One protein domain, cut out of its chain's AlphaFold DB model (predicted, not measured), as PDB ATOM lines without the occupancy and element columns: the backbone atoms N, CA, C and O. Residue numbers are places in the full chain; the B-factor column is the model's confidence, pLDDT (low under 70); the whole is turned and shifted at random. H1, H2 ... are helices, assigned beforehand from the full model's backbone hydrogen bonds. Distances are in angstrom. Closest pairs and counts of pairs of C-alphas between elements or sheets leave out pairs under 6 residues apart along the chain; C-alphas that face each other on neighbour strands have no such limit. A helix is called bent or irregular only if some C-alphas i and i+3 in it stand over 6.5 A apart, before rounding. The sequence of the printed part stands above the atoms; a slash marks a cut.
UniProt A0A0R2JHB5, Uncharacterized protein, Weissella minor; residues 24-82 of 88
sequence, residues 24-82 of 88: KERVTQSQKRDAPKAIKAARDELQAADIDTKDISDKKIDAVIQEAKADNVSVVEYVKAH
ATOM      1  N   LYS A  24      19.056   9.754 -12.758       46.88
ATOM      2  CA  LYS A  24      19.012  11.228 -12.724       46.88
ATOM      3  C   LYS A  24      20.243  11.856 -12.057       46.88
ATOM      4  O   LYS A  24      20.695  12.915 -12.489       46.88
ATOM      5  N   GLU A  25      20.850  11.185 -11.082       46.66
ATOM      6  CA  GLU A  25      22.068  11.693 -10.436       46.66
ATOM      7  C   GLU A  25      23.321  11.505 -11.306       46.66
ATOM      8  O   GLU A  25      24.172  12.392 -11.364       46.66
ATOM      9  N   ARG A  26      23.418  10.401 -12.062       46.25
ATOM     10  CA  ARG A  26      24.587  10.137 -12.920       46.25
ATOM     11  C   ARG A  26      24.553  10.909 -14.234       46.25
ATOM     12  O   ARG A  26      25.606  11.340 -14.687       46.25
ATOM     13  N   VAL A  27      23.377  11.135 -14.823       48.81
ATOM     14  CA  VAL A  27      23.261  11.953 -16.044       48.81
ATOM     15  C   VAL A  27      23.669  13.399 -15.757       48.81
ATOM     16  O   VAL A  27      24.422  13.974 -16.532       48.81
ATOM     17  N   THR A  28      23.310  13.941 -14.589       46.75
ATOM     18  CA  THR A  28      23.715  15.299 -14.186       46.75
ATOM     19  C   THR A  28      25.228  15.406 -13.932       46.75
ATOM     20  O   THR A  28      25.854  16.418 -14.250       46.75
ATOM     21  N   GLN A  29      25.852  14.357 -13.386       43.28
ATOM     22  CA  GLN A  29      27.287  14.363 -13.086       43.28
ATOM     23  C   GLN A  29      28.164  14.075 -14.319       43.28
ATOM     24  O   GLN A  29      29.247  14.653 -14.437       43.28
ATOM     25  N   SER A  30      27.690  13.251 -15.259       42.19
ATOM     26  CA  SER A  30      28.361  13.013 -16.546       42.19
ATOM     27  C   SER A  30      28.183  14.182 -17.517       42.19
ATOM     28  O   SER A  30      29.161  14.578 -18.144       42.19
ATOM     29  N   GLN A  31      27.011  14.837 -17.561       48.81
ATOM     30  CA  GLN A  31      26.869  16.100 -18.300       48.81
ATOM     31  C   GLN A  31      27.847  17.149 -17.778       48.81
ATOM     32  O   GLN A  31      28.502  17.793 -18.576       48.81
ATOM     33  N   LYS A  32      28.065  17.278 -16.465       48.53
ATOM     34  CA  LYS A  32      29.068  18.231 -15.952       48.53
ATOM     35  C   LYS A  32      30.513  17.946 -16.390       48.53
ATOM     36  O   LYS A  32      31.319  18.873 -16.377       48.53
ATOM     37  N   ARG A  33      30.863  16.705 -16.747       47.75
ATOM     38  CA  ARG A  33      32.213  16.353 -17.228       47.75
ATOM     39  C   ARG A  33      32.377  16.503 -18.742       47.75
ATOM     40  O   ARG A  33      33.473  16.858 -19.168       47.75
ATOM     41  N   ASP A  34      31.318  16.299 -19.526       53.19
ATOM     42  CA  ASP A  34      31.361  16.375 -20.997       53.19
ATOM     43  C   ASP A  34      30.741  17.656 -21.594       53.19
ATOM     44  O   ASP A  34      31.097  18.044 -22.709       53.19
ATOM     45  N   ALA A  35      29.910  18.386 -20.841       57.41
ATOM     46  CA  ALA A  35      29.397  19.712 -21.197       57.41
ATOM     47  C   ALA A  35      30.492  20.712 -21.591       57.41
ATOM     48  O   ALA A  35      30.317  21.361 -22.618       57.41
ATOM     49  N   PRO A  36      31.649  20.832 -20.898       63.66
ATOM     50  CA  PRO A  36      32.658  21.801 -21.324       63.66
ATOM     51  C   PRO A  36      33.220  21.497 -22.720       63.66
ATOM     52  O   PRO A  36      33.609  22.421 -23.428       63.66
ATOM     53  N   LYS A  37      33.244  20.226 -23.151       73.44
ATOM     54  CA  LYS A  37      33.695  19.864 -24.504       73.44
ATOM     55  C   LYS A  37      32.643  20.190 -25.556       73.44
ATOM     56  O   LYS A  37      32.994  20.761 -26.581       73.44
ATOM     57  N   ALA A  38      31.379  19.853 -25.296       72.50
ATOM     58  CA  ALA A  38      30.278  20.130 -26.217       72.50
ATOM     59  C   ALA A  38      30.036  21.639 -26.378       72.50
ATOM     60  O   ALA A  38      29.894  22.121 -27.495       72.50
ATOM     61  N   ILE A  39      30.086  22.395 -25.277       78.94
ATOM     62  CA  ILE A  39      29.960  23.858 -25.276       78.94
ATOM     63  C   ILE A  39      31.129  24.498 -26.017       78.94
ATOM     64  O   ILE A  39      30.917  25.399 -26.823       78.94
ATOM     65  N   LYS A  40      32.363  24.029 -25.793       81.06
ATOM     66  CA  LYS A  40      33.527  24.544 -26.517       81.06
ATOM     67  C   LYS A  40      33.439  24.256 -28.017       81.06
ATOM     68  O   LYS A  40      33.672  25.164 -28.799       81.06
ATOM     69  N   ALA A  41      33.055  23.039 -28.407       81.88
ATOM     70  CA  ALA A  41      32.854  22.692 -29.813       81.88
ATOM     71  C   ALA A  41      31.771  23.566 -30.465       81.88
ATOM     72  O   ALA A  41      32.000  24.126 -31.529       81.88
ATOM     73  N   ALA A  42      30.640  23.775 -29.785       81.88
ATOM     74  CA  ALA A  42      29.587  24.667 -30.258       81.88
ATOM     75  C   ALA A  42      30.050  26.130 -30.363       81.88
ATOM     76  O   ALA A  42      29.723  26.799 -31.339       81.88
ATOM     77  N   ARG A  43      30.833  26.633 -29.397       83.31
ATOM     78  CA  ARG A  43      31.453  27.969 -29.475       83.31
ATOM     79  C   ARG A  43      32.394  28.077 -30.670       83.31
ATOM     80  O   ARG A  43      32.310  29.064 -31.388       83.31
ATOM     81  N   ASP A  44      33.251  27.082 -30.888       83.25
ATOM     82  CA  ASP A  44      34.188  27.054 -32.016       83.25
ATOM     83  C   ASP A  44      33.429  27.029 -33.360       83.25
ATOM     84  O   ASP A  44      33.785  27.761 -34.282       83.25
ATOM     85  N   GLU A  45      32.343  26.256 -33.463       81.62
ATOM     86  CA  GLU A  45      31.466  26.214 -34.645       81.62
ATOM     87  C   GLU A  45      30.750  27.548 -34.894       81.62
ATOM     88  O   GLU A  45      30.697  28.028 -36.029       81.62
ATOM     89  N   LEU A  46      30.220  28.174 -33.841       82.56
ATOM     90  CA  LEU A  46      29.570  29.483 -33.920       82.56
ATOM     91  C   LEU A  46      30.577  30.581 -34.287       82.56
ATOM     92  O   LEU A  46      30.310  31.379 -35.182       82.56
ATOM     93  N   GLN A  47      31.769  30.562 -33.692       83.44
ATOM     94  CA  GLN A  47      32.847  31.493 -34.013       83.44
ATOM     95  C   GLN A  47      33.336  31.322 -35.460       83.44
ATOM     96  O   GLN A  47      33.579  32.315 -36.143       83.44
ATOM     97  N   ALA A  48      33.434  30.086 -35.963       79.81
ATOM     98  CA  ALA A  48      33.745  29.815 -37.369       79.81
ATOM     99  C   ALA A  48      32.664  30.343 -38.333       79.81
ATOM    100  O   ALA A  48      32.950  30.599 -39.502       79.81
ATOM    101  N   ALA A  49      31.436  30.525 -37.844       78.25
ATOM    102  CA  ALA A  49      30.315  31.101 -38.577       78.25
ATOM    103  C   ALA A  49      30.159  32.625 -38.391       78.25
ATOM    104  O   ALA A  49      29.122  33.158 -38.794       78.25
ATOM    105  N   ASP A  50      31.163  33.304 -37.822       78.00
ATOM    106  CA  ASP A  50      31.169  34.744 -37.501       78.00
ATOM    107  C   ASP A  50      30.123  35.148 -36.436       78.00
ATOM    108  O   ASP A  50      29.653  36.281 -36.390       78.00
ATOM    109  N   ILE A  51      29.729  34.209 -35.566       78.38
ATOM    110  CA  ILE A  51      28.793  34.449 -34.461       78.38
ATOM    111  C   ILE A  51      29.593  34.569 -33.163       78.38
ATOM    112  O   ILE A  51      30.201  33.597 -32.704       78.38
ATOM    113  N   ASP A  52      29.590  35.760 -32.558       79.00
ATOM    114  CA  ASP A  52      30.274  35.972 -31.284       79.00
ATOM    115  C   ASP A  52      29.493  35.316 -30.139       79.00
ATOM    116  O   ASP A  52      28.308  35.563 -29.929       79.00
ATOM    117  N   THR A  53      30.178  34.447 -29.403       78.50
ATOM    118  CA  THR A  53      29.634  33.730 -28.247       78.50
ATOM    119  C   THR A  53      30.392  34.047 -26.963       78.50
ATOM    120  O   THR A  53      30.123  33.431 -25.932       78.50
ATOM    121  N   LYS A  54      31.357  34.979 -26.992       77.75
ATOM    122  CA  LYS A  54      32.219  35.304 -25.841       77.75
ATOM    123  C   LYS A  54      31.427  35.752 -24.622       77.75
ATOM    124  O   LYS A  54      31.711  35.273 -23.528       77.75
ATOM    125  N   ASP A  55      30.416  36.587 -24.833       78.44
ATOM    126  CA  ASP A  55      29.559  37.116 -23.767       78.44
ATOM    127  C   ASP A  55      28.415  36.164 -23.385       78.44
ATOM    128  O   ASP A  55      27.701  36.384 -22.408       78.44
ATOM    129  N   ILE A  56      28.257  35.058 -24.116       79.06
ATOM    130  CA  ILE A  56      27.188  34.093 -23.878       79.06
ATOM    131  C   ILE A  56      27.599  33.117 -22.776       79.06
ATOM    132  O   ILE A  56      28.670  32.502 -22.805       79.06
ATOM    133  N   SER A  57      26.706  32.936 -21.804       80.31
ATOM    134  CA  SER A  57      26.883  31.968 -20.725       80.31
ATOM    135  C   SER A  57      26.876  30.529 -21.246       80.31
ATOM    136  O   SER A  57      26.042  30.151 -22.068       80.31
ATOM    137  N   ASP A  58      27.742  29.687 -20.680       77.62
ATOM    138  CA  ASP A  58      27.826  28.248 -20.962       77.62
ATOM    139  C   ASP A  58      26.469  27.535 -20.875       77.62
ATOM    140  O   ASP A  58      26.177  26.646 -21.670       77.62
ATOM    141  N   LYS A  59      25.602  27.957 -19.943       76.69
ATOM    142  CA  LYS A  59      24.248  27.401 -19.797       76.69
ATOM    143  C   LYS A  59      23.357  27.684 -21.003       76.69
ATOM    144  O   LYS A  59      22.531  26.847 -21.350       76.69
ATOM    145  N   LYS A  60      23.499  28.862 -21.612       78.75
ATOM    146  CA  LYS A  60      22.694  29.271 -22.766       78.75
ATOM    147  C   LYS A  60      23.157  28.531 -24.016       78.75
ATOM    148  O   LYS A  60      22.330  28.032 -24.764       78.75
ATOM    149  N   ILE A  61      24.465  28.335 -24.162       80.75
ATOM    150  CA  ILE A  61      25.025  27.491 -25.224       80.75
ATOM    151  C   ILE A  61      24.592  26.030 -25.053       80.75
ATOM    152  O   ILE A  61      24.205  25.402 -26.030       80.75
ATOM    153  N   ASP A  62      24.591  25.492 -23.832       82.88
ATOM    154  CA  ASP A  62      24.086  24.136 -23.579       82.88
ATOM    155  C   ASP A  62      22.595  23.996 -23.926       82.88
ATOM    156  O   ASP A  62      22.206  23.020 -24.563       82.88
ATOM    157  N   ALA A  63      21.772  24.995 -23.585       80.50
ATOM    158  CA  ALA A  63      20.363  25.027 -23.977       80.50
ATOM    159  C   ALA A  63      20.204  25.016 -25.506       80.50
ATOM    160  O   ALA A  63      19.482  24.179 -26.040       80.50
ATOM    161  N   VAL A  64      20.962  25.858 -26.210       81.06
ATOM    162  CA  VAL A  64      20.985  25.908 -27.678       81.06
ATOM    163  C   VAL A  64      21.431  24.571 -28.285       81.06
ATOM    164  O   VAL A  64      20.841  24.120 -29.261       81.06
ATOM    165  N   ILE A  65      22.431  23.897 -27.709       82.06
ATOM    166  CA  ILE A  65      22.858  22.559 -28.156       82.06
ATOM    167  C   ILE A  65      21.725  21.543 -27.985       82.06
ATOM    168  O   ILE A  65      21.506  20.707 -28.865       82.06
ATOM    169  N   GLN A  66      21.017  21.580 -26.855       79.25
ATOM    170  CA  GLN A  66      19.907  20.664 -26.594       79.25
ATOM    171  C   GLN A  66      18.729  20.907 -27.544       79.25
ATOM    172  O   GLN A  66      18.165  19.938 -28.052       79.25
ATOM    173  N   GLU A  67      18.399  22.168 -27.824       78.00
ATOM    174  CA  GLU A  67      17.339  22.549 -28.765       78.00
ATOM    175  C   GLU A  67      17.714  22.195 -30.211       78.00
ATOM    176  O   GLU A  67      16.958  21.497 -30.884       78.00
ATOM    177  N   ALA A  68      18.931  22.526 -30.653       80.31
ATOM    178  CA  ALA A  68      19.434  22.141 -31.973       80.31
ATOM    179  C   ALA A  68      19.416  20.614 -32.173       80.31
ATOM    180  O   ALA A  68      19.025  20.111 -33.227       80.31
ATOM    181  N   LYS A  69      19.771  19.853 -31.129       76.06
ATOM    182  CA  LYS A  69      19.699  18.387 -31.145       76.06
ATOM    183  C   LYS A  69      18.261  17.872 -31.211       76.06
ATOM    184  O   LYS A  69      18.031  16.855 -31.863       76.06
ATOM    185  N   ALA A  70      17.314  18.529 -30.544       77.06
ATOM    186  CA  ALA A  70      15.898  18.169 -30.617       77.06
ATOM    187  C   ALA A  70      15.356  18.341 -32.047       77.06
ATOM    188  O   ALA A  70      14.654  17.461 -32.547       77.06
ATOM    189  N   ASP A  71      15.787  19.400 -32.729       76.94
ATOM    190  CA  ASP A  71      15.414  19.705 -34.113       76.94
ATOM    191  C   ASP A  71      16.276  18.976 -35.163       76.94
ATOM    192  O   ASP A  71      16.020  19.084 -36.359       76.94
ATOM    193  N   ASN A  72      17.259  18.170 -34.735       76.25
ATOM    194  CA  ASN A  72      18.220  17.463 -35.596       76.25
ATOM    195  C   ASN A  72      18.996  18.391 -36.555       76.25
ATOM    196  O   ASN A  72      19.382  17.975 -37.648       76.25
ATOM    197  N   VAL A  73      19.248  19.634 -36.141       79.31
ATOM    198  CA  VAL A  73      20.013  20.637 -36.899       79.31
ATOM    199  C   VAL A  73      21.341  20.950 -36.214       79.31
ATOM    200  O   VAL A  73      21.542  20.656 -35.031       79.31
ATOM    201  N   SER A  74      22.276  21.551 -36.951       79.75
ATOM    202  CA  SER A  74      23.520  22.042 -36.348       79.75
ATOM    203  C   SER A  74      23.261  23.252 -35.446       79.75
ATOM    204  O   SER A  74      22.317  24.016 -35.655       79.75
ATOM    205  N   VAL A  75      24.135  23.472 -34.460       79.94
ATOM    206  CA  VAL A  75      24.039  24.627 -33.549       79.94
ATOM    207  C   VAL A  75      24.071  25.948 -34.328       79.94
ATOM    208  O   VAL A  75      23.318  26.871 -34.031       79.94
ATOM    209  N   VAL A  76      24.889  26.016 -35.382       81.19
ATOM    210  CA  VAL A  76      24.986  27.182 -36.271       81.19
ATOM    211  C   VAL A  76      23.689  27.418 -37.043       81.19
ATOM    212  O   VAL A  76      23.241  28.560 -37.139       81.19
ATOM    213  N   GLU A  77      23.077  26.375 -37.605       79.81
ATOM    214  CA  GLU A  77      21.796  26.499 -38.314       79.81
ATOM    215  C   GLU A  77      20.670  26.897 -37.374       79.81
ATOM    216  O   GLU A  77      19.890  27.784 -37.714       79.81
ATOM    217  N   TYR A  78      20.623  26.302 -36.180       81.62
ATOM    218  CA  TYR A  78      19.628  26.638 -35.172       81.62
ATOM    219  C   TYR A  78      19.709  28.113 -34.780       81.62
ATOM    220  O   TYR A  78      18.702  28.812 -34.813       81.62
ATOM    221  N   VAL A  79      20.911  28.612 -34.490       80.94
ATOM    222  CA  VAL A  79      21.155  30.016 -34.128       80.94
ATOM    223  C   VAL A  79      20.907  30.968 -35.300       80.94
ATOM    224  O   VAL A  79      20.403  32.071 -35.110       80.94
ATOM    225  N   LYS A  80      21.226  30.570 -36.535       77.12
ATOM    226  CA  LYS A  80      20.908  31.379 -37.723       77.12
ATOM    227  C   LYS A  80      19.404  31.456 -37.975       77.12
ATOM    228  O   LYS A  80      18.917  32.520 -38.357       77.12
ATOM    229  N   ALA A  81      18.684  30.355 -37.769       78.75
ATOM    230  CA  ALA A  81      17.229  30.296 -37.873       78.75
ATOM    231  C   ALA A  81      16.550  31.062 -36.727       78.75
ATOM    232  O   ALA A  81      15.567  31.768 -36.945       78.75
ATOM    233  N   HIS A  82      17.128  30.992 -35.529       74.50
ATOM    234  CA  HIS A  82      16.679  31.659 -34.316       74.50
ATOM    235  C   HIS A  82      17.718  32.696 -33.894       74.50
ATOM    236  O   HIS A  82      18.445  32.497 -32.925       74.50
TER     237      HIS A  82
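This is residues 24 to 82 of the 88 residues of an uncharacterized protein of Weissella minor (UniProt A0A0R2JHB5). A long bent helix, H1, has its second arm, H1b, built into a small body with two shorter helices, H2 and H3, while residues 24 to 34 of H1 stick out from it as a free arm. In the body H2 runs crosswise to H1b, and the short H3 packs on both of them, with H1b, H2 and H3 each touching the other two. The printed part has 59 residues with three named helices, H1, H2 and H3 in that order, and no named strand; the class is all helix. The whole is compact, with a radius of gyration of the C-alphas of 11.6 A, and only just elongated, spanning 36 by 24 by 14 A.

H1 takes in residues 24 to 48 and by its hydrogen bonds was assigned as one helix, but it is bent: C-alphas 33 and 36 are 6.8 A apart. Its first arm, H1a, residues 24 to 33, begins with C-alpha 24 at (19.012, 11.228, -12.724) and is 14.9 A long from first to last C-alpha. Its second arm, H1b, residues 36 to 48, is 18.0 A long and ends with C-alpha 48 at (33.745, 29.815, -37.369). H2, residues 58 to 70, is 18.4 A long. H3, residues 75 to 81, is 9.9 A long and ends with C-alpha 81 at (17.229, 30.296, -37.873).

H1a stands at a steep tilt of 52 degrees to H1b, and it is apart from H2 and from H3. H1b touches H2 with residues 38 to 43 alone; the closest C-alphas, those of Ile 39 and Asp 62, are 6.1 A apart. The lines of H1b and H2 are about perpendicular, at 81 degrees. H1b touches H3 with residues 42 to 46 alone, the closest C-alphas being those of Leu 46 and Val 76 at 5.6 A. H1b and H3 run the same way at a steep tilt of 49 degrees. H2 touches H3 with residues 64 to 69 alone; the closest C-alphas, those of Ala 68 and Val 75, are 5.5 A apart. H2 and H3 are about perpendicular, at 79 degrees. In H1b, H2 and H3 every O i to N i+4 pair is within hydrogen-bond range, and in H1a 5 of 6 are.

The C-alphas farthest apart, those of Glu 25 and Asp 50, are 36.7 A apart. Without residues 24 to 34, which stand free, the body has 48 residues and spans 24 by 22 by 15 A. The printed part has no cut. The link from H1 to H2, 9 residues, is short, and the link from H2 to H3, 4 residues, is tight. The mean pLDDT of the printed part is 72.7, and residues 24 to 36 are under 70.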